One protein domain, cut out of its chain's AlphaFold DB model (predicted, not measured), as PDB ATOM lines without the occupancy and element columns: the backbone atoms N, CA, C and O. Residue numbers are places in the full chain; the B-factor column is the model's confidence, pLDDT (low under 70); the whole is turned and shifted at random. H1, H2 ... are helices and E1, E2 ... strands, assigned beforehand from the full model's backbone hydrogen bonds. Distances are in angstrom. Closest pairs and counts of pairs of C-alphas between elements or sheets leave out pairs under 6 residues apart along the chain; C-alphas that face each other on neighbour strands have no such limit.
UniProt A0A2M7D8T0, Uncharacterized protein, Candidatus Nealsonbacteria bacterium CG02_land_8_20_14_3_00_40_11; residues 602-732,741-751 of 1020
ATOM      1  N   ILE A 602     403.780 203.004 278.857       87.12
ATOM      2  CA  ILE A 602     404.435 201.696 278.999       87.12
ATOM      3  C   ILE A 602     403.362 200.654 279.311       87.12
ATOM      4  O   ILE A 602     402.604 200.797 280.280       87.12
ATOM      5  N   VAL A 603     403.309 199.622 278.469       90.50
ATOM      6  CA  VAL A 603     402.331 198.536 278.486       90.50
ATOM      7  C   VAL A 603     403.074 197.216 278.675       90.50
ATOM      8  O   VAL A 603     403.858 196.807 277.820       90.50
ATOM      9  N   TYR A 604     402.820 196.535 279.786       90.75
ATOM     10  CA  TYR A 604     403.336 195.192 280.030       90.75
ATOM     11  C   TYR A 604     402.332 194.144 279.547       90.75
ATOM     12  O   TYR A 604     401.132 194.259 279.799       90.75
ATOM     13  N   VAL A 605     402.818 193.107 278.873       91.25
ATOM     14  CA  VAL A 605     402.031 192.001 278.328       91.25
ATOM     15  C   VAL A 605     402.510 190.692 278.947       91.25
ATOM     16  O   VAL A 605     403.639 190.256 278.721       91.25
ATOM     17  N   SER A 606     401.621 190.030 279.687       88.69
ATOM     18  CA  SER A 606     401.845 188.669 280.174       88.69
ATOM     19  C   SER A 606     401.565 187.684 279.035       88.69
ATOM     20  O   SER A 606     400.438 187.244 278.811       88.69
ATOM     21  N   GLY A 607     402.591 187.424 278.230       86.81
ATOM     22  CA  GLY A 607     402.503 186.687 276.978       86.81
ATOM     23  C   GLY A 607     403.721 186.936 276.094       86.81
ATOM     24  O   GLY A 607     404.746 187.434 276.559       86.81
ATOM     25  N   GLY A 608     403.600 186.568 274.819       87.94
ATOM     26  CA  GLY A 608     404.605 186.856 273.793       87.94
ATOM     27  C   GLY A 608     404.073 187.768 272.697       87.94
ATOM     28  O   GLY A 608     402.920 188.195 272.747       87.94
ATOM     29  N   LEU A 609     404.871 188.041 271.664       89.56
ATOM     30  CA  LEU A 609     404.423 188.828 270.501       89.56
ATOM     31  C   LEU A 609     403.112 188.321 269.876       89.56
ATOM     32  O   LEU A 609     402.304 189.117 269.395       89.56
ATOM     33  N   GLU A 610     402.866 187.010 269.910       85.94
ATOM     34  CA  GLU A 610     401.627 186.404 269.424       85.94
ATOM     35  C   GLU A 610     400.373 186.900 270.160       85.94
ATOM     36  O   GLU A 610     399.282 186.822 269.605       85.94
ATOM     37  N   SER A 611     400.502 187.419 271.384       88.38
ATOM     38  CA  SER A 611     399.406 187.983 272.181       88.38
ATOM     39  C   SER A 611     398.802 189.252 271.577       88.38
ATOM     40  O   SER A 611     397.661 189.592 271.886       88.38
ATOM     41  N   LEU A 612     399.521 189.953 270.693       89.94
ATOM     42  CA  LEU A 612     399.032 191.192 270.083       89.94
ATOM     43  C   LEU A 612     397.752 190.998 269.253       89.94
ATOM     44  O   LEU A 612     396.928 191.910 269.187       89.94
ATOM     45  N   THR A 613     397.540 189.805 268.684       85.81
ATOM     46  CA  THR A 613     396.306 189.467 267.953       85.81
ATOM     47  C   THR A 613     395.080 189.351 268.861       85.81
ATOM     48  O   THR A 613     393.966 189.556 268.391       85.81
ATOM     49  N   ASP A 614     395.269 189.052 270.152       83.12
ATOM     50  CA  ASP A 614     394.197 189.033 271.161       83.12
ATOM     51  C   ASP A 614     393.952 190.422 271.769       83.12
ATOM     52  O   ASP A 614     392.849 190.733 272.223       83.12
ATOM     53  N   ILE A 615     395.004 191.242 271.810       88.69
ATOM     54  CA  ILE A 615     395.031 192.531 272.500       88.69
ATOM     55  C   ILE A 615     394.399 193.634 271.654       88.69
ATOM     56  O   ILE A 615     393.461 194.284 272.112       88.69
ATOM     57  N   PHE A 616     394.870 193.859 270.426       88.19
ATOM     58  CA  PHE A 616     394.443 195.018 269.629       88.19
ATOM     59  C   PHE A 616     392.951 195.072 269.246       88.19
ATOM     60  O   PHE A 616     392.444 196.184 269.111       88.19
ATOM     61  N   PRO A 617     392.194 193.959 269.150       81.25
ATOM     62  CA  PRO A 617     390.737 194.032 268.999       81.25
ATOM     63  C   PRO A 617     389.991 194.607 270.222       81.25
ATOM     64  O   PRO A 617     388.810 194.928 270.112       81.25
ATOM     65  N   ARG A 618     390.636 194.694 271.398       82.38
ATOM     66  CA  ARG A 618     389.983 194.990 272.696       82.38
ATOM     67  C   ARG A 618     390.636 196.138 273.468       82.38
ATOM     68  O   ARG A 618     389.963 196.824 274.230       82.38
ATOM     69  N   TYR A 619     391.934 196.345 273.276       84.88
ATOM     70  CA  TYR A 619     392.716 197.423 273.868       84.88
ATOM     71  C   TYR A 619     392.866 198.579 272.873       84.88
ATOM     72  O   TYR A 619     393.328 198.386 271.747       84.88
ATOM     73  N   GLN A 620     392.512 199.793 273.299       87.06
ATOM     74  CA  GLN A 620     392.680 200.995 272.483       87.06
ATOM     75  C   GLN A 620     394.167 201.358 272.375       87.06
ATOM     76  O   GLN A 620     394.722 202.025 273.248       87.06
ATOM     77  N   TYR A 621     394.795 200.925 271.283       88.19
ATOM     78  CA  TYR A 621     396.178 201.257 270.959       88.19
ATOM     79  C   TYR A 621     396.395 202.777 270.887       88.19
ATOM     80  O   TYR A 621     395.637 203.491 270.223       88.19
ATOM     81  N   LYS A 622     397.464 203.257 271.530       87.81
ATOM     82  CA  LYS A 622     397.956 204.631 271.402       87.81
ATOM     83  C   LYS A 622     399.274 204.622 270.634       87.81
ATOM     84  O   LYS A 622     400.147 203.792 270.881       87.81
ATOM     85  N   SER A 623     399.426 205.563 269.708       87.25
ATOM     86  CA  SER A 623     400.693 205.734 269.002       87.25
ATOM     87  C   SER A 623     401.788 206.209 269.947       87.25
ATOM     88  O   SER A 623     401.563 207.083 270.781       87.25
ATOM     89  N   GLY A 624     402.978 205.625 269.810       84.06
ATOM     90  CA  GLY A 624     404.100 205.893 270.710       84.06
ATOM     91  C   GLY A 624     404.043 205.155 272.055       84.06
ATOM     92  O   GLY A 624     404.837 205.478 272.941       84.06
ATOM     93  N   SER A 625     403.165 204.162 272.237       87.69
ATOM     94  CA  SER A 625     403.279 203.230 273.370       87.69
ATOM     95  C   SER A 625     404.499 202.303 273.211       87.69
ATOM     96  O   SER A 625     404.972 202.030 272.104       87.69
ATOM     97  N   LEU A 626     405.020 201.824 274.338       89.38
ATOM     98  CA  LEU A 626     406.030 200.771 274.443       89.38
ATOM     99  C   LEU A 626     405.359 199.497 274.955       89.38
ATOM    100  O   LEU A 626     404.748 199.520 276.022       89.38
ATOM    101  N   PHE A 627     405.528 198.389 274.235       91.19
ATOM    102  CA  PHE A 627     405.083 197.066 274.668       91.19
ATOM    103  C   PHE A 627     406.267 196.234 275.172       91.19
ATOM    104  O   PHE A 627     407.252 196.038 274.455       91.19
ATOM    105  N   LEU A 628     406.156 195.735 276.401       89.50
ATOM    106  CA  LEU A 628     407.102 194.823 277.048       89.50
ATOM    107  C   LEU A 628     406.415 193.468 277.232       89.50
ATOM    108  O   LEU A 628     405.246 193.432 277.608       89.50
ATOM    109  N   PHE A 629     407.104 192.365 276.942       89.12
ATOM    110  CA  PHE A 629     406.497 191.030 276.874       89.12
ATOM    111  C   PHE A 629     407.227 190.041 277.781       89.12
ATOM    112  O   PHE A 629     408.448 189.894 277.687       89.12
ATOM    113  N   SER A 630     406.474 189.321 278.613       85.62
ATOM    114  CA  SER A 630     407.031 188.390 279.601       85.62
ATOM    115  C   SER A 630     407.816 187.220 278.995       85.62
ATOM    116  O   SER A 630     408.737 186.718 279.634       85.62
ATOM    117  N   LYS A 631     407.503 186.789 277.763       83.62
ATOM    118  CA  LYS A 631     408.230 185.702 277.077       83.62
ATOM    119  C   LYS A 631     409.510 186.151 276.364       83.62
ATOM    120  O   LYS A 631     410.341 185.307 276.031       83.62
ATOM    121  N   GLU A 632     409.676 187.444 276.101       77.31
ATOM    122  CA  GLU A 632     410.794 187.994 275.326       77.31
ATOM    123  C   GLU A 632     411.858 188.686 276.194       77.31
ATOM    124  O   GLU A 632     412.987 188.857 275.728       77.31
ATOM    125  N   ALA A 633     411.524 189.087 277.425       63.59
ATOM    126  CA  ALA A 633     412.356 189.948 278.268       63.59
ATOM    127  C   ALA A 633     412.968 189.216 279.489       63.59
ATOM    128  O   ALA A 633     412.335 189.118 280.537       63.59
ATOM    129  N   PRO A 634     414.231 188.747 279.411       51.47
ATOM    130  CA  PRO A 634     414.937 188.157 280.553       51.47
ATOM    131  C   PRO A 634     415.813 189.148 281.350       51.47
ATOM    132  O   PRO A 634     416.616 188.694 282.162       51.47
ATOM    133  N   LEU A 635     415.767 190.466 281.082       50.47
ATOM    134  CA  LEU A 635     416.816 191.402 281.541       50.47
ATOM    135  C   LEU A 635     416.419 192.480 282.567       50.47
ATOM    136  O   LEU A 635     417.328 192.939 283.254       50.47
ATOM    137  N   LEU A 636     415.143 192.861 282.736       57.03
ATOM    138  CA  LEU A 636     414.721 193.820 283.783       57.03
ATOM    139  C   LEU A 636     413.359 193.481 284.457       57.03
ATOM    140  O   LEU A 636     412.485 194.348 284.515       57.03
ATOM    141  N   PRO A 637     413.143 192.266 285.013       55.09
ATOM    142  CA  PRO A 637     411.803 191.810 285.416       55.09
ATOM    143  C   PRO A 637     411.070 192.714 286.425       55.09
ATOM    144  O   PRO A 637     409.886 192.992 286.257       55.09
ATOM    145  N   GLU A 638     411.767 193.200 287.457       58.62
ATOM    146  CA  GLU A 638     411.151 193.984 288.542       58.62
ATOM    147  C   GLU A 638     410.922 195.458 288.159       58.62
ATOM    148  O   GLU A 638     409.923 196.067 288.542       58.62
ATOM    149  N   VAL A 639     411.831 196.037 287.367       57.66
ATOM    150  CA  VAL A 639     411.787 197.458 286.985       57.66
ATOM    151  C   VAL A 639     410.755 197.699 285.877       57.66
ATOM    152  O   VAL A 639     410.002 198.672 285.937       57.66
ATOM    153  N   GLU A 640     410.659 196.792 284.899       65.25
ATOM    154  CA  GLU A 640     409.725 196.899 283.769       65.25
ATOM    155  C   GLU A 640     408.252 196.895 284.216       65.25
ATOM    156  O   GLU A 640     407.460 197.731 283.772       65.25
ATOM    157  N   VAL A 641     407.879 195.997 285.136       70.94
ATOM    158  CA  VAL A 641     406.499 195.882 285.645       70.94
ATOM    159  C   VAL A 641     406.116 197.077 286.527       70.94
ATOM    160  O   VAL A 641     404.995 197.587 286.441       70.94
ATOM    161  N   ALA A 642     407.046 197.579 287.346       74.06
ATOM    162  CA  ALA A 642     406.816 198.749 288.195       74.06
ATOM    163  C   ALA A 642     406.599 200.043 287.380       74.06
ATOM    164  O   ALA A 642     405.800 200.901 287.772       74.06
ATOM    165  N   MET A 643     407.259 200.166 286.223       74.44
ATOM    166  CA  MET A 643     407.092 201.288 285.289       74.44
ATOM    167  C   MET A 643     405.843 201.174 284.400       74.44
ATOM    168  O   MET A 643     405.387 202.182 283.856       74.44
ATOM    169  N   ALA A 644     405.260 199.980 284.256       83.88
ATOM    170  CA  ALA A 644     404.089 199.769 283.414       83.88
ATOM    171  C   ALA A 644     402.846 200.508 283.946       83.88
ATOM    172  O   ALA A 644     402.394 200.300 285.071       83.88
ATOM    173  N   SER A 645     402.265 201.352 283.092       86.94
ATOM    174  CA  SER A 645     400.986 202.046 283.326       86.94
ATOM    175  C   SER A 645     399.760 201.177 283.010       86.94
ATOM    176  O   SER A 645     398.657 201.439 283.493       86.94
ATOM    177  N   LYS A 646     399.964 200.136 282.197       90.31
ATOM    178  CA  LYS A 646     398.959 199.165 281.758       90.31
ATOM    179  C   LYS A 646     399.549 197.762 281.830       90.31
ATOM    180  O   LYS A 646     400.691 197.565 281.416       90.31
ATOM    181  N   ILE A 647     398.767 196.796 282.301       91.69
ATOM    182  CA  ILE A 647     399.137 195.374 282.342       91.69
ATOM    183  C   ILE A 647     398.069 194.573 281.603       91.69
ATOM    184  O   ILE A 647     396.892 194.663 281.937       91.69
ATOM    185  N   LEU A 648     398.467 193.807 280.589       92.81
ATOM    186  CA  LEU A 648     397.572 193.082 279.689       92.81
ATOM    187  C   LEU A 648     397.840 191.576 279.771       92.81
ATOM    188  O   LEU A 648     398.965 191.135 279.536       92.81
ATOM    189  N   ILE A 649     396.814 190.783 280.089       91.50
ATOM    190  CA  ILE A 649     396.937 189.325 280.280       91.50
ATOM    191  C   ILE A 649     395.880 188.604 279.427       91.50
ATOM    192  O   ILE A 649     394.728 188.481 279.852       91.50
ATOM    193  N   PRO A 650     396.210 188.167 278.199       88.56
ATOM    194  CA  PRO A 650     395.315 187.350 277.384       88.56
ATOM    195  C   PRO A 650     395.241 185.919 277.927       88.56
ATOM    196  O   PRO A 650     396.255 185.241 278.078       88.56
ATOM    197  N   ILE A 651     394.027 185.438 278.177       81.50
ATOM    198  CA  ILE A 651     393.774 184.111 278.748       81.50
ATOM    199  C   ILE A 651     393.381 183.171 277.606       81.50
ATOM    200  O   ILE A 651     392.283 183.287 277.060       81.50
ATOM    201  N   ARG A 652     394.296 182.280 277.203       71.94
ATOM    202  CA  ARG A 652     394.141 181.383 276.042       71.94
ATOM    203  C   ARG A 652     393.624 179.993 276.424       71.94
ATOM    204  O   ARG A 652     393.809 179.529 277.538       71.94
ATOM    205  N   THR A 653     393.021 179.328 275.443       58.78
ATOM    206  CA  THR A 653     392.385 177.997 275.503       58.78
ATOM    207  C   THR A 653     393.322 176.834 275.166       58.78
ATOM    208  O   THR A 653     392.854 175.728 274.936       58.78
ATOM    209  N   ALA A 654     394.639 177.062 275.087       50.56
ATOM    210  CA  ALA A 654     395.599 176.026 274.686       50.56
ATOM    211  C   ALA A 654     395.722 174.870 275.701       50.56
ATOM    212  O   ALA A 654     396.275 173.823 275.368       50.56
ATOM    213  N   ASP A 655     395.170 175.048 276.900       45.56
ATOM    214  CA  ASP A 655     394.939 173.981 277.855       45.56
ATOM    215  C   ASP A 655     393.500 173.442 277.712       45.56
ATOM    216  O   ASP A 655     392.539 174.137 278.040       45.56
ATOM    217  N   LEU A 656     393.411 172.153 277.350       50.19
ATOM    218  CA  LEU A 656     392.342 171.179 277.656       50.19
ATOM    219  C   LEU A 656     391.206 170.927 276.638       50.19
ATOM    220  O   LEU A 656     390.584 171.853 276.132       50.19
ATOM    221  N   PRO A 657     390.772 169.650 276.532       41.78
ATOM    222  CA  PRO A 657     389.446 169.284 276.030       41.78
ATOM    223  C   PRO A 657     388.294 169.459 277.042       41.78
ATOM    224  O   PRO A 657     387.145 169.313 276.638       41.78
ATOM    225  N   ASN A 658     388.558 169.647 278.351       51.97
ATOM    226  CA  ASN A 658     387.532 169.412 279.390       51.97
ATOM    227  C   ASN A 658     387.540 170.252 280.693       51.97
ATOM    228  O   ASN A 658     386.550 170.137 281.416       51.97
ATOM    229  N   ASN A 659     388.546 171.077 281.043       52.38
ATOM    230  CA  ASN A 659     388.409 171.910 282.259       52.38
ATOM    231  C   ASN A 659     387.940 173.325 281.932       52.38
ATOM    232  O   ASN A 659     388.461 174.010 281.059       52.38
ATOM    233  N   THR A 660     387.004 173.781 282.749       67.69
ATOM    234  CA  THR A 660     386.462 175.136 282.794       67.69
ATOM    235  C   THR A 660     387.415 176.161 283.425       67.69
ATOM    236  O   THR A 660     387.021 177.310 283.588       67.69
ATOM    237  N   SER A 661     388.638 175.782 283.814       71.56
ATOM    238  CA  SER A 661     389.531 176.574 284.676       71.56
ATOM    239  C   SER A 661     390.827 176.988 283.980       71.56
ATOM    240  O   SER A 661     391.576 176.132 283.519       71.56
ATOM    241  N   PHE A 662     391.126 178.289 283.996       76.81
ATOM    242  CA  PHE A 662     392.359 178.891 283.474       76.81
ATOM    243  C   PHE A 662     393.217 179.435 284.619       76.81
ATOM    244  O   PHE A 662     392.691 180.131 285.486       76.81
ATOM    245  N   SER A 663     394.528 179.198 284.598       79.44
ATOM    246  CA  SER A 663     395.463 179.781 285.570       79.44
ATOM    247  C   SER A 663     396.274 180.911 284.941       79.44
ATOM    248  O   SER A 663     396.785 180.762 283.834       79.44
ATOM    249  N   PHE A 664     396.423 182.030 285.649       83.25
ATOM    250  CA  PHE A 664     397.293 183.137 285.242       83.25
ATOM    251  C   PHE A 664     397.934 183.820 286.452       83.25
ATOM    252  O   PHE A 664     397.462 183.697 287.581       83.25
ATOM    253  N   GLU A 665     399.009 184.563 286.212       86.00
ATOM    254  CA  GLU A 665     399.741 185.311 287.234       86.00
ATOM    255  C   GLU A 665     399.420 186.806 287.153       86.00
ATOM    256  O   GLU A 665     399.422 187.385 286.067       86.00
ATOM    257  N   ILE A 666     399.154 187.432 288.300       89.00
ATOM    258  CA  ILE A 666     399.078 188.884 288.461       89.00
ATOM    259  C   ILE A 666     400.483 189.390 288.820       89.00
ATOM    260  O   ILE A 666     400.939 189.117 289.932       89.00
ATOM    261  N   PRO A 667     401.165 190.136 287.931       86.69
ATOM    262  CA  PRO A 667     402.551 190.559 288.149       86.69
ATOM    263  C   PRO A 667     402.676 191.840 288.993       86.69
ATOM    264  O   PRO A 667     403.779 192.209 289.377       86.69
ATOM    265  N   ARG A 668     401.567 192.546 289.262       88.00
ATOM    266  CA  ARG A 668     401.537 193.767 290.085       88.00
ATOM    267  C   ARG A 668     400.203 193.932 290.799       88.00
ATOM    268  O   ARG A 668     399.157 193.823 290.154       88.00
ATOM    269  N   ALA A 669     400.221 194.258 292.087       88.62
ATOM    270  CA  ALA A 669     399.012 194.518 292.858       88.62
ATOM    271  C   ALA A 669     398.330 195.832 292.424       88.62
ATOM    272  O   ALA A 669     398.959 196.891 292.410       88.62
ATOM    273  N   GLY A 670     397.039 195.778 292.086       89.50
ATOM    274  CA  GLY A 670     396.275 196.918 291.564       89.50
ATOM    275  C   GLY A 670     394.872 196.534 291.098       89.50
ATOM    276  O   GLY A 670     394.447 195.399 291.308       89.50
ATOM    277  N   SER A 671     394.151 197.474 290.482       90.19
ATOM    278  CA  SER A 671     392.788 197.241 289.987       90.19
ATOM    279  C   SER A 671     392.799 196.588 288.606       90.19
ATOM    280  O   SER A 671     393.491 197.070 287.706       90.19
ATOM    281  N   TYR A 672     392.023 195.513 288.437       91.00
ATOM    282  CA  TYR A 672     391.941 194.753 287.189       91.00
ATOM    283  C   TYR A 672     390.505 194.609 286.682       91.00
ATOM    284  O   TYR A 672     389.576 194.305 287.428       91.00
ATOM    285  N   GLN A 673     390.352 194.733 285.366       91.19
ATOM    286  CA  GLN A 673     389.121 194.454 284.633       91.19
ATOM    287  C   GLN A 673     389.318 193.258 283.700       91.19
ATOM    288  O   GLN A 673     390.404 193.044 283.164       91.19
ATOM    289  N   LEU A 674     388.257 192.489 283.475       87.94
ATOM    290  CA  LEU A 674     388.215 191.387 282.522       87.94
ATOM    291  C   LEU A 674     387.352 191.773 281.317       87.94
ATOM    292  O   LEU A 674     386.157 192.037 281.459       87.94
ATOM    293  N   LEU A 675     387.952 191.774 280.130       87.31
ATOM    294  CA  LEU A 675     387.282 192.013 278.855       87.31
ATOM    295  C   LEU A 675     386.978 190.678 278.166       87.31
ATOM    296  O   LEU A 675     387.867 189.840 278.012       87.31
ATOM    297  N   VAL A 676     385.733 190.495 277.730       78.44
ATOM    298  CA  VAL A 676     385.273 189.302 277.000       78.44
ATOM    299  C   VAL A 676     385.375 189.525 275.487       78.44
ATOM    300  O   VAL A 676     385.009 190.587 274.978       78.44
ATOM    301  N   ASP A 677     385.858 188.515 274.764       77.12
ATOM    302  CA  ASP A 677     385.929 188.496 273.299       77.12
ATOM    303  C   ASP A 677     384.555 188.642 272.608       77.12
ATOM    304  O   ASP A 677     383.562 188.103 273.089       77.12
ATOM    305  N   ASP A 678     384.480 189.311 271.450       71.31
ATOM    306  CA  ASP A 678     383.212 189.558 270.744       71.31
ATOM    307  C   ASP A 678     382.616 188.322 270.051       71.31
ATOM    308  O   ASP A 678     381.388 188.204 269.960       71.31
ATOM    309  N   VAL A 679     383.425 187.382 269.548       67.56
ATOM    310  CA  VAL A 679     382.914 186.093 269.046       67.56
ATOM    311  C   VAL A 679     382.364 185.291 270.217       67.56
ATOM    312  O   VAL A 679     381.239 184.789 270.153       67.56
ATOM    313  N   PHE A 680     383.128 185.207 271.305       69.25
ATOM    314  CA  PHE A 680     382.748 184.472 272.506       69.25
ATOM    315  C   PHE A 680     381.478 185.046 273.148       69.25
ATOM    316  O   PHE A 680     380.517 184.316 273.379       69.25
ATOM    317  N   TYR A 681     381.403 186.368 273.305       70.62
ATOM    318  CA  TYR A 681     380.229 187.107 273.768       70.62
ATOM    319  C   TYR A 681     378.986 186.825 272.905       70.62
ATOM    320  O   TYR A 681     377.915 186.506 273.429       70.62
ATOM    321  N   ARG A 682     379.120 186.843 271.569       70.88
ATOM    322  CA  ARG A 682     378.019 186.495 270.649       70.88
ATOM    323  C   ARG A 682     377.623 185.016 270.709       70.88
ATOM    324  O   ARG A 682     376.454 184.713 270.481       70.88
ATOM    325  N   ARG A 683     378.545 184.094 271.021       68.56
ATOM    326  CA  ARG A 683     378.217 182.680 271.290       68.56
ATOM    327  C   ARG A 683     377.430 182.545 272.596       68.56
ATOM    328  O   ARG A 683     376.374 181.921 272.578       68.56
ATOM    329  N   ILE A 684     377.878 183.189 273.676       66.06
ATOM    330  CA  ILE A 684     377.191 183.211 274.979       66.06
ATOM    331  C   ILE A 684     375.734 183.673 274.802       66.06
ATOM    332  O   ILE A 684     374.816 182.935 275.164       66.06
ATOM    333  N   LEU A 685     375.509 184.820 274.146       67.12
ATOM    334  CA  LEU A 685     374.167 185.375 273.899       67.12
ATOM    335  C   LEU A 685     373.202 184.420 273.168       67.12
ATOM    336  O   LEU A 685     371.995 184.508 273.378       67.12
ATOM    337  N   LYS A 686     373.701 183.500 272.331       68.19
ATOM    338  CA  LYS A 686     372.869 182.535 271.587       68.19
ATOM    339  C   LYS A 686     372.388 181.342 272.418       68.19
ATOM    340  O   LYS A 686     371.518 180.613 271.957       68.19
ATOM    341  N   THR A 687     372.964 181.098 273.597       63.28
ATOM    342  CA  THR A 687     372.737 179.844 274.347       63.28
ATOM    343  C   THR A 687     371.657 179.918 275.427       63.28
ATOM    344  O   THR A 687     371.295 178.878 275.974       63.28
ATOM    345  N   SER A 688     371.145 181.114 275.747       59.34
ATOM    346  CA  SER A 688     370.072 181.349 276.736       59.34
ATOM    347  C   SER A 688     370.303 180.748 278.137       59.34
ATOM    348  O   SER A 688     369.356 180.574 278.901       59.34
ATOM    349  N   ARG A 689     371.553 180.435 278.498       60.72
ATOM    350  CA  ARG A 689     371.948 179.941 279.827       60.72
ATOM    351  C   ARG A 689     372.584 181.066 280.641       60.72
ATOM    352  O   ARG A 689     373.222 181.954 280.081       60.72
ATOM    353  N   MET A 690     372.436 181.017 281.966       60.56
ATOM    354  CA  MET A 690     373.243 181.852 282.860       60.56
ATOM    355  C   MET A 690     374.649 181.274 282.978       60.56
ATOM    356  O   MET A 690     374.814 180.069 283.168       60.56
ATOM    357  N   PHE A 691     375.650 182.148 282.922       66.56
ATOM    358  CA  PHE A 691     377.051 181.780 283.070       66.56
ATOM    359  C   PHE A 691     377.653 182.460 284.291       66.56
ATOM    360  O   PHE A 691     377.384 183.629 284.568       66.56
ATOM    361  N   SER A 692     378.486 181.721 285.013       69.38
ATOM    362  CA  SER A 692     379.283 182.232 286.119       69.38
ATOM    363  C   SER A 692     380.765 182.118 285.792       69.38
ATOM    364  O   SER A 692     381.216 181.181 285.128       69.38
ATOM    365  N   LEU A 693     381.501 183.106 286.281       76.12
ATOM    366  CA  LEU A 693     382.942 183.215 286.206       76.12
ATOM    367  C   LEU A 693     383.460 183.367 287.634       76.12
ATOM    368  O   LEU A 693     383.084 184.300 288.336       76.12
ATOM    369  N   THR A 694     384.278 182.432 288.092       77.75
ATOM    370  CA  THR A 694     384.714 182.324 289.483       77.75
ATOM    371  C   THR A 694     386.224 182.501 289.556       77.75
ATOM    372  O   THR A 694     386.970 181.639 289.103       77.75
ATOM    373  N   LEU A 695     386.672 183.610 290.144       82.69
ATOM    374  CA  LEU A 695     388.085 183.922 290.362       82.69
ATOM    375  C   LEU A 695     388.441 183.617 291.822       82.69
ATOM    376  O   LEU A 695     387.920 184.276 292.722       82.69
ATOM    377  N   ASN A 696     389.285 182.610 292.070       78.12
ATOM    378  CA  ASN A 696     389.664 182.151 293.420       78.12
ATOM    379  C   ASN A 696     388.460 182.025 294.394       78.12
ATOM    380  O   ASN A 696     388.505 182.477 295.535       78.12
ATOM    381  N   GLY A 697     387.346 181.452 293.922       71.00
ATOM    382  CA  GLY A 697     386.107 181.264 294.695       71.00
ATOM    383  C   GLY A 697     385.109 182.435 294.659       71.00
ATOM    384  O   GLY A 697     383.921 182.223 294.902       71.00
ATOM    385  N   ARG A 698     385.524 183.651 294.278       79.44
ATOM    386  CA  ARG A 698     384.614 184.799 294.107       79.44
ATOM    387  C   ARG A 698     383.900 184.709 292.760       79.44
ATOM    388  O   ARG A 698     384.546 184.773 291.718       79.44
ATOM    389  N   SER A 699     382.575 184.569 292.779       74.75
ATOM    390  CA  SER A 699     381.769 184.398 291.563       74.75
ATOM    391  C   SER A 699     381.188 185.711 291.037       74.75
ATOM    392  O   SER A 699     380.591 186.486 291.780       74.75
ATOM    393  N   PHE A 700     381.330 185.910 289.731       75.50
ATOM    394  CA  PHE A 700     380.819 187.015 288.931       75.50
ATOM    395  C   PHE A 700     379.817 186.443 287.916       75.50
ATOM    396  O   PHE A 700     380.105 185.449 287.245       75.50
ATOM    397  N   LEU A 701     378.626 187.036 287.810       66.88
ATOM    398  CA  LEU A 701     377.586 186.571 286.887       66.88
ATOM    399  C   LEU A 701     377.732 187.242 285.516       66.88
ATOM    400  O   LEU A 701     377.641 188.462 285.388       66.88
ATOM    401  N   LEU A 702     377.891 186.427 284.475       64.62
ATOM    402  CA  LEU A 702     377.876 186.826 283.067       64.62
ATOM    403  C   LEU A 702     376.424 186.908 282.555       64.62
ATOM    404  O   LEU A 702     376.049 186.261 281.579       64.62
ATOM    405  N   GLY A 703     375.590 187.705 283.231       57.09
ATOM    406  CA  GLY A 703     374.205 187.964 282.832       57.09
ATOM    407  C   GLY A 703     373.246 188.251 283.991       57.09
ATOM    408  O   GLY A 703     373.477 187.860 285.130       57.09
ATOM    409  N   ASN A 704     372.140 188.918 283.663       51.84
ATOM    410  CA  ASN A 704     370.931 189.053 284.486       51.84
ATOM    411  C   ASN A 704     369.734 188.517 283.664       51.84
ATOM    412  O   ASN A 704     369.855 188.397 282.443       51.84
ATOM    413  N   ASN A 705     368.580 188.265 284.295       50.41
ATOM    414  CA  ASN A 705     367.351 187.647 283.751       50.41
ATOM    415  C   ASN A 705     366.788 188.253 282.437       50.41
ATOM    416  O   ASN A 705     365.864 187.696 281.856       50.41
ATOM    417  N   ASN A 706     367.356 189.357 281.942       54.41
ATOM    418  CA  ASN A 706     366.972 190.059 280.713       54.41
ATOM    419  C   ASN A 706     367.992 189.876 279.557       54.41
ATOM    420  O   ASN A 706     368.159 190.783 278.741       54.41
ATOM    421  N   ASN A 707     368.728 188.755 279.504       52.62
ATOM    422  CA  ASN A 707     369.699 188.389 278.447       52.62
ATOM    423  C   ASN A 707     370.852 189.388 278.167       52.62
ATOM    424  O   ASN A 707     371.569 189.243 277.176       52.62
ATOM    425  N   LYS A 708     371.093 190.383 279.030       57.19
ATOM    426  CA  LYS A 708     372.250 191.289 278.911       57.19
ATOM    427  C   LYS A 708     373.476 190.691 279.604       57.19
ATOM    428  O   LYS A 708     373.626 190.817 280.817       57.19
ATOM    429  N   VAL A 709     374.344 190.055 278.822       60.22
ATOM    430  CA  VAL A 709     375.695 189.648 279.246       60.22
ATOM    431  C   VAL A 709     376.561 190.904 279.395       60.22
ATOM    432  O   VAL A 709     376.439 191.847 278.615       60.22
ATOM    433  N   VAL A 710     377.440 190.938 280.396       67.31
ATOM    434  CA  VAL A 710     378.367 192.058 280.618       67.31
ATOM    435  C   VAL A 710     379.689 191.771 279.901       67.31
ATOM    436  O   VAL A 710     380.293 190.727 280.130       67.31
ATOM    437  N   LYS A 711     380.141 192.685 279.031       74.75
ATOM    438  CA  LYS A 711     381.391 192.530 278.257       74.75
ATOM    439  C   LYS A 711     382.658 192.888 279.051       74.75
ATOM    440  O   LYS A 711     383.711 192.309 278.796       74.75
ATOM    441  N   ASN A 712     382.542 193.806 280.013       82.81
ATOM    442  CA  ASN A 712     383.646 194.300 280.838       82.81
ATOM    443  C   ASN A 712     383.299 194.065 282.316       82.81
ATOM    444  O   ASN A 712     382.380 194.702 282.831       82.81
ATOM    445  N   ILE A 713     384.000 193.155 282.991       85.19
ATOM    446  CA  ILE A 713     383.779 192.836 284.409       85.19
ATOM    447  C   ILE A 713     384.874 193.502 285.239       85.19
ATOM    448  O   ILE A 713     386.052 193.224 285.029       85.19
ATOM    449  N   ASP A 714     384.500 194.341 286.200       86.19
ATOM    450  CA  ASP A 714     385.437 194.841 287.206       86.19
ATOM    451  C   ASP A 714     385.680 193.767 288.279       86.19
ATOM    452  O   ASP A 714     384.741 193.275 288.911       86.19
ATOM    453  N   LEU A 715     386.942 193.377 288.466       86.12
ATOM    454  CA  LEU A 715     387.356 192.413 289.489       86.12
ATOM    455  C   LEU A 715     387.800 193.125 290.779       86.12
ATOM    456  O   LEU A 715     387.835 192.503 291.849       86.12
ATOM    457  N   GLY A 716     388.067 194.431 290.700       85.69
ATOM    458  CA  GLY A 716     388.636 195.253 291.757       85.69
ATOM    459  C   GLY A 716     390.129 194.999 291.972       85.69
ATOM    460  O   GLY A 716     390.845 194.516 291.093       85.69
ATOM    461  N   ASN A 717     390.603 195.335 293.174       88.12
ATOM    462  CA  ASN A 717     392.016 195.225 293.527       88.12
ATOM    463  C   ASN A 717     392.444 193.765 293.740       88.12
ATOM    464  O   ASN A 717     392.015 193.119 294.699       88.12
ATOM    465  N   LEU A 718     393.341 193.279 292.883       89.69
ATOM    466  CA  LEU A 718     394.023 191.992 293.019       89.69
ATOM    467  C   LEU A 718     395.430 192.210 293.593       89.69
ATOM    468  O   LEU A 718     396.078 193.219 293.313       89.69
ATOM    469  N   LYS A 719     395.906 191.259 294.400       90.44
ATOM    470  CA  LYS A 719     397.308 191.181 294.850       90.44
ATOM    471  C   LYS A 719     398.157 190.428 293.827       90.44
ATOM    472  O   LYS A 719     397.607 189.650 293.053       90.44
ATOM    473  N   GLU A 720     399.473 190.602 293.882       89.31
ATOM    474  CA  GLU A 720     400.425 189.741 293.167       89.31
ATOM    475  C   GLU A 720     400.241 188.253 293.502       89.31
ATOM    476  O   GLU A 720     399.857 187.899 294.622       89.31
ATOM    477  N   GLY A 721     400.511 187.394 292.516       88.00
ATOM    478  CA  GLY A 721     400.429 185.937 292.636       88.00
ATOM    479  C   GLY A 721     399.521 185.273 291.598       88.00
ATOM    480  O   GLY A 721     398.990 185.916 290.691       88.00
ATOM    481  N   VAL A 722     399.349 183.957 291.727       86.50
ATOM    482  CA  VAL A 722     398.601 183.124 290.771       86.50
ATOM    483  C   VAL A 722     397.110 183.073 291.120       86.50
ATOM    484  O   VAL A 722     396.729 182.870 292.275       86.50
ATOM    485  N   TYR A 723     396.259 183.213 290.104       87.44
ATOM    486  CA  TYR A 723     394.804 183.129 290.204       87.44
ATOM    487  C   TYR A 723     394.263 182.069 289.251       87.44
ATOM    488  O   TYR A 723     394.762 181.894 288.141       87.44
ATOM    489  N   THR A 724     393.207 181.379 289.683       84.12
ATOM    490  CA  THR A 724     392.432 180.451 288.856       84.12
ATOM    491  C   THR A 724     391.069 181.054 288.534       84.12
ATOM    492  O   THR A 724     390.311 181.441 289.429       84.12
ATOM    493  N   LEU A 725     390.766 181.115 287.242       81.25
ATOM    494  CA  LEU A 725     389.533 181.601 286.646       81.25
ATOM    495  C   LEU A 725     388.708 180.416 286.142       81.25
ATOM    496  O   LEU A 725     389.021 179.857 285.096       81.25
ATOM    497  N   THR A 726     387.649 180.040 286.850       78.19
ATOM    498  CA  THR A 726     386.739 178.963 286.432       78.19
ATOM    499  C   THR A 726     385.504 179.538 285.742       78.19
ATOM    500  O   THR A 726     384.889 180.463 286.260       78.19
ATOM    501  N   VAL A 727     385.108 178.999 284.590       74.62
ATOM    502  CA  VAL A 727     384.021 179.512 283.746       74.62
ATOM    503  C   VAL A 727     383.142 178.362 283.259       74.62
ATOM    504  O   VAL A 727     383.598 177.510 282.506       74.62
ATOM    505  N   ASN A 728     381.867 178.332 283.654       68.38
ATOM    506  CA  ASN A 728     380.965 177.203 283.382       68.38
ATOM    507  C   ASN A 728     380.438 177.167 281.923       68.38
ATOM    508  O   ASN A 728     379.245 177.346 281.681       68.38
ATOM    509  N   LEU A 729     381.329 176.986 280.942       63.81
ATOM    510  CA  LEU A 729     381.041 177.032 279.504       63.81
ATOM    511  C   LEU A 729     381.545 175.774 278.774       63.81
ATOM    512  O   LEU A 729     382.710 175.416 278.935       63.81
ATOM    513  N   PRO A 730     380.736 175.146 277.896       53.88
ATOM    514  CA  PRO A 730     381.242 174.194 276.915       53.88
ATOM    515  C   PRO A 730     381.949 174.969 275.792       53.88
ATOM    516  O   PRO A 730     381.322 175.430 274.833       53.88
ATOM    517  N   ILE A 731     383.261 175.152 275.929       55.09
ATOM    518  CA  ILE A 731     384.103 175.809 274.924       55.09
ATOM    519  C   ILE A 731     384.370 174.805 273.798       55.09
ATOM    520  O   ILE A 731     385.401 174.144 273.761       55.09
ATOM    521  N   ALA A 732     383.410 174.661 272.884       50.34
ATOM    522  CA  ALA A 732     383.611 173.860 271.682       50.34
ATOM    523  C   ALA A 732     384.720 174.478 270.812       50.34
ATOM    524  O   ALA A 732     384.664 175.674 270.488       50.34
ATOM    525  N   ASN A 741     393.039 181.160 266.847       59.19
ATOM    526  CA  ASN A 741     392.454 180.729 268.120       59.19
ATOM    527  C   ASN A 741     392.614 181.841 269.177       59.19
ATOM    528  O   ASN A 741     393.583 181.854 269.940       59.19
ATOM    529  N   LYS A 742     391.709 182.829 269.143       68.00
ATOM    530  CA  LYS A 742     391.753 184.028 269.992       68.00
ATOM    531  C   LYS A 742     391.496 183.683 271.459       68.00
ATOM    532  O   LYS A 742     390.602 182.903 271.780       68.00
ATOM    533  N   ALA A 743     392.223 184.338 272.360       74.69
ATOM    534  CA  ALA A 743     391.985 184.280 273.800       74.69
ATOM    535  C   ALA A 743     390.540 184.725 274.122       74.69
ATOM    536  O   ALA A 743     390.219 185.873 273.806       74.69
ATOM    537  N   PRO A 744     389.663 183.909 274.744       75.25
ATOM    538  CA  PRO A 744     388.286 184.313 275.074       75.25
ATOM    539  C   PRO A 744     388.199 185.494 276.051       75.25
ATOM    540  O   PRO A 744     387.191 186.206 276.057       75.25
ATOM    541  N   PHE A 745     389.249 185.728 276.844       83.44
ATOM    542  CA  PHE A 745     389.320 186.835 277.794       83.44
ATOM    543  C   PHE A 745     390.647 187.594 277.701       83.44
ATOM    544  O   PHE A 745     391.691 187.024 277.377       83.44
ATOM    545  N   LEU A 746     390.606 188.885 278.029       88.75
ATOM    546  CA  LEU A 746     391.770 189.745 278.222       88.75
ATOM    547  C   LEU A 746     391.633 190.472 279.562       88.75
ATOM    548  O   LEU A 746     390.703 191.255 279.743       88.75
ATOM    549  N   LEU A 747     392.559 190.233 280.486       91.25
ATOM    550  CA  LEU A 747     392.683 191.034 281.698       91.25
ATOM    551  C   LEU A 747     393.391 192.356 281.378       91.25
ATOM    552  O   LEU A 747     394.373 192.361 280.633       91.25
ATOM    553  N   VAL A 748     392.925 193.449 281.979       92.38
ATOM    554  CA  VAL A 748     393.517 194.786 281.880       92.38
ATOM    555  C   VAL A 748     393.678 195.356 283.286       92.38
ATOM    556  O   VAL A 748     392.689 195.582 283.978       92.38
ATOM    557  N   GLY A 749     394.923 195.555 283.711       90.94
ATOM    558  CA  GLY A 749     395.288 196.247 284.943       90.94
ATOM    559  C   GLY A 749     395.663 197.695 284.664       90.94
ATOM    560  O   GLY A 749     396.523 197.951 283.815       90.94
ATOM    561  N   ASP A 750     395.044 198.621 285.392       87.31
ATOM    562  CA  ASP A 750     395.207 200.064 285.209       87.31
ATOM    563  C   ASP A 750     395.933 200.684 286.404       87.31
ATOM    564  O   ASP A 750     395.470 200.610 287.544       87.31
ATOM    565  N   PHE A 751     397.069 201.329 286.134       84.88
ATOM    566  CA  PHE A 751     397.948 201.876 287.163       84.88
ATOM    567  C   PHE A 751     398.136 203.375 286.974       84.88
ATOM    568  O   PHE A 751     398.371 203.855 285.863       84.88
TER     569      PHE A 751
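This is residues 602 to 732 and 741 to 751 of the 1020 residues of an uncharacterized protein of Candidatus Nealsonbacteria bacterium CG02_land_8_20_14_3_00_40_11 (UniProt A0A2M7D8T0). Two twisted sheets are partly face to face as a sandwich: the six-stranded sheet reaches past the four-stranded one with E2 and E1, H2 covers one face of that overhanging end at E1, and H1 packs on the opposite face of the six-stranded sheet, nearest to E3. H3 and the loop of residues 702 to 711 lie toward the other end of the long axis. The printed part has 142 residues, with three named helices and ten named strands in the order E1 H1 E2 H2 E3 E4 E5 H3 E6 E7 E8 E9 E10; the class is mixed, helices and strands. The large sheet, E2 E1 E3 E10 E5 E8, is mixed, and the small one, E4 E9 E6 E7, is antiparallel. The whole is compact, with a radius of gyration of the C-alphas of 15.3 A, and elongated, spanning 47 by 29 by 29 A.

The large, strongly twisted sheet runs E2 (residues 625 to 629), E1 (602 to 605), E3 (646 to 651), E10 (745 to 750), E5 (670 to 676) and E8 (712 to 718). E2 and E1 are parallel, with N 603 and O 626 2.8 A apart, within hydrogen-bond range, and so are E1 and E3, with N 648 and O 604 at 2.8 A. The next pairs are antiparallel: N 647 and O 749 at 2.9 A join E3 and E10, N 673 and O 748 at 2.8 A E10 and E5, and N 674 and O 713 at 2.8 A E5 and E8. The small sheet runs E4 (661 to 666), E9 (721 to 727), E6 (692 to 695) and E7 (698 to 701), with N 662 and O 725, N 694 and O 726, and N 700 and O 693 each 2.8 A apart; E6 and E7 form a hairpin. The two sheets' best planes are 22 degrees apart. E3 with E10, E4 with E9, E5 with E8 and E6 with E7 make a jelly roll, one long hairpin wound over both sheets. H1 (609 to 615) and H2 (637 to 643) are on opposite faces of the large sheet, at heights over the sheet of 6.7 A and 9.2 A. H1 is over none of its strands, only just, with 2 C-alphas falling on E3; their closest C-alphas, of Asp 614 and Pro 650, are 6.5 A apart. H2 is over E1, slantwise to the strands at 38 degrees on the local plane, with the C-alphas of Tyr 604 and Val 641 closest at 6.5 A. E1, H1, E2 form a strand-helix-strand unit, two parallel neighbour strands with a helix between them in the chain; E2, H2, E3 form a split one, with E1 between its strands. Both crossovers are right-handed. H3 (678 to 686) is only just not on the large sheet, with 4 pairs of C-alphas within 10 A. O i to N i+4 pairs are within range in 1 of 3 for H1, which has 3 of 4 O i to N i+3 pairs, 2 of 3 for H2 and 4 of 5 for H3.

E1 begins at C-alpha 602, (404.435, 201.696, 278.999), and E10 ends at C-alpha 750, (395.207, 200.064, 285.209). E5 is 19.8 A long, E9 19.7 A and H3 12.5 A.

The C-alphas of Leu 635 and Asn 706 are the two farthest apart, at 49.9 A. Residues 733 to 740 are not printed; C-alphas 732 and 741 are 11.8 A apart across this cut, which lies in the link from E9 to E10. Of the links that are printed whole, none is long. The mean pLDDT of the printed part is 76.3; 45 residues are under 70, among them 683 to 692 and 701 to 710.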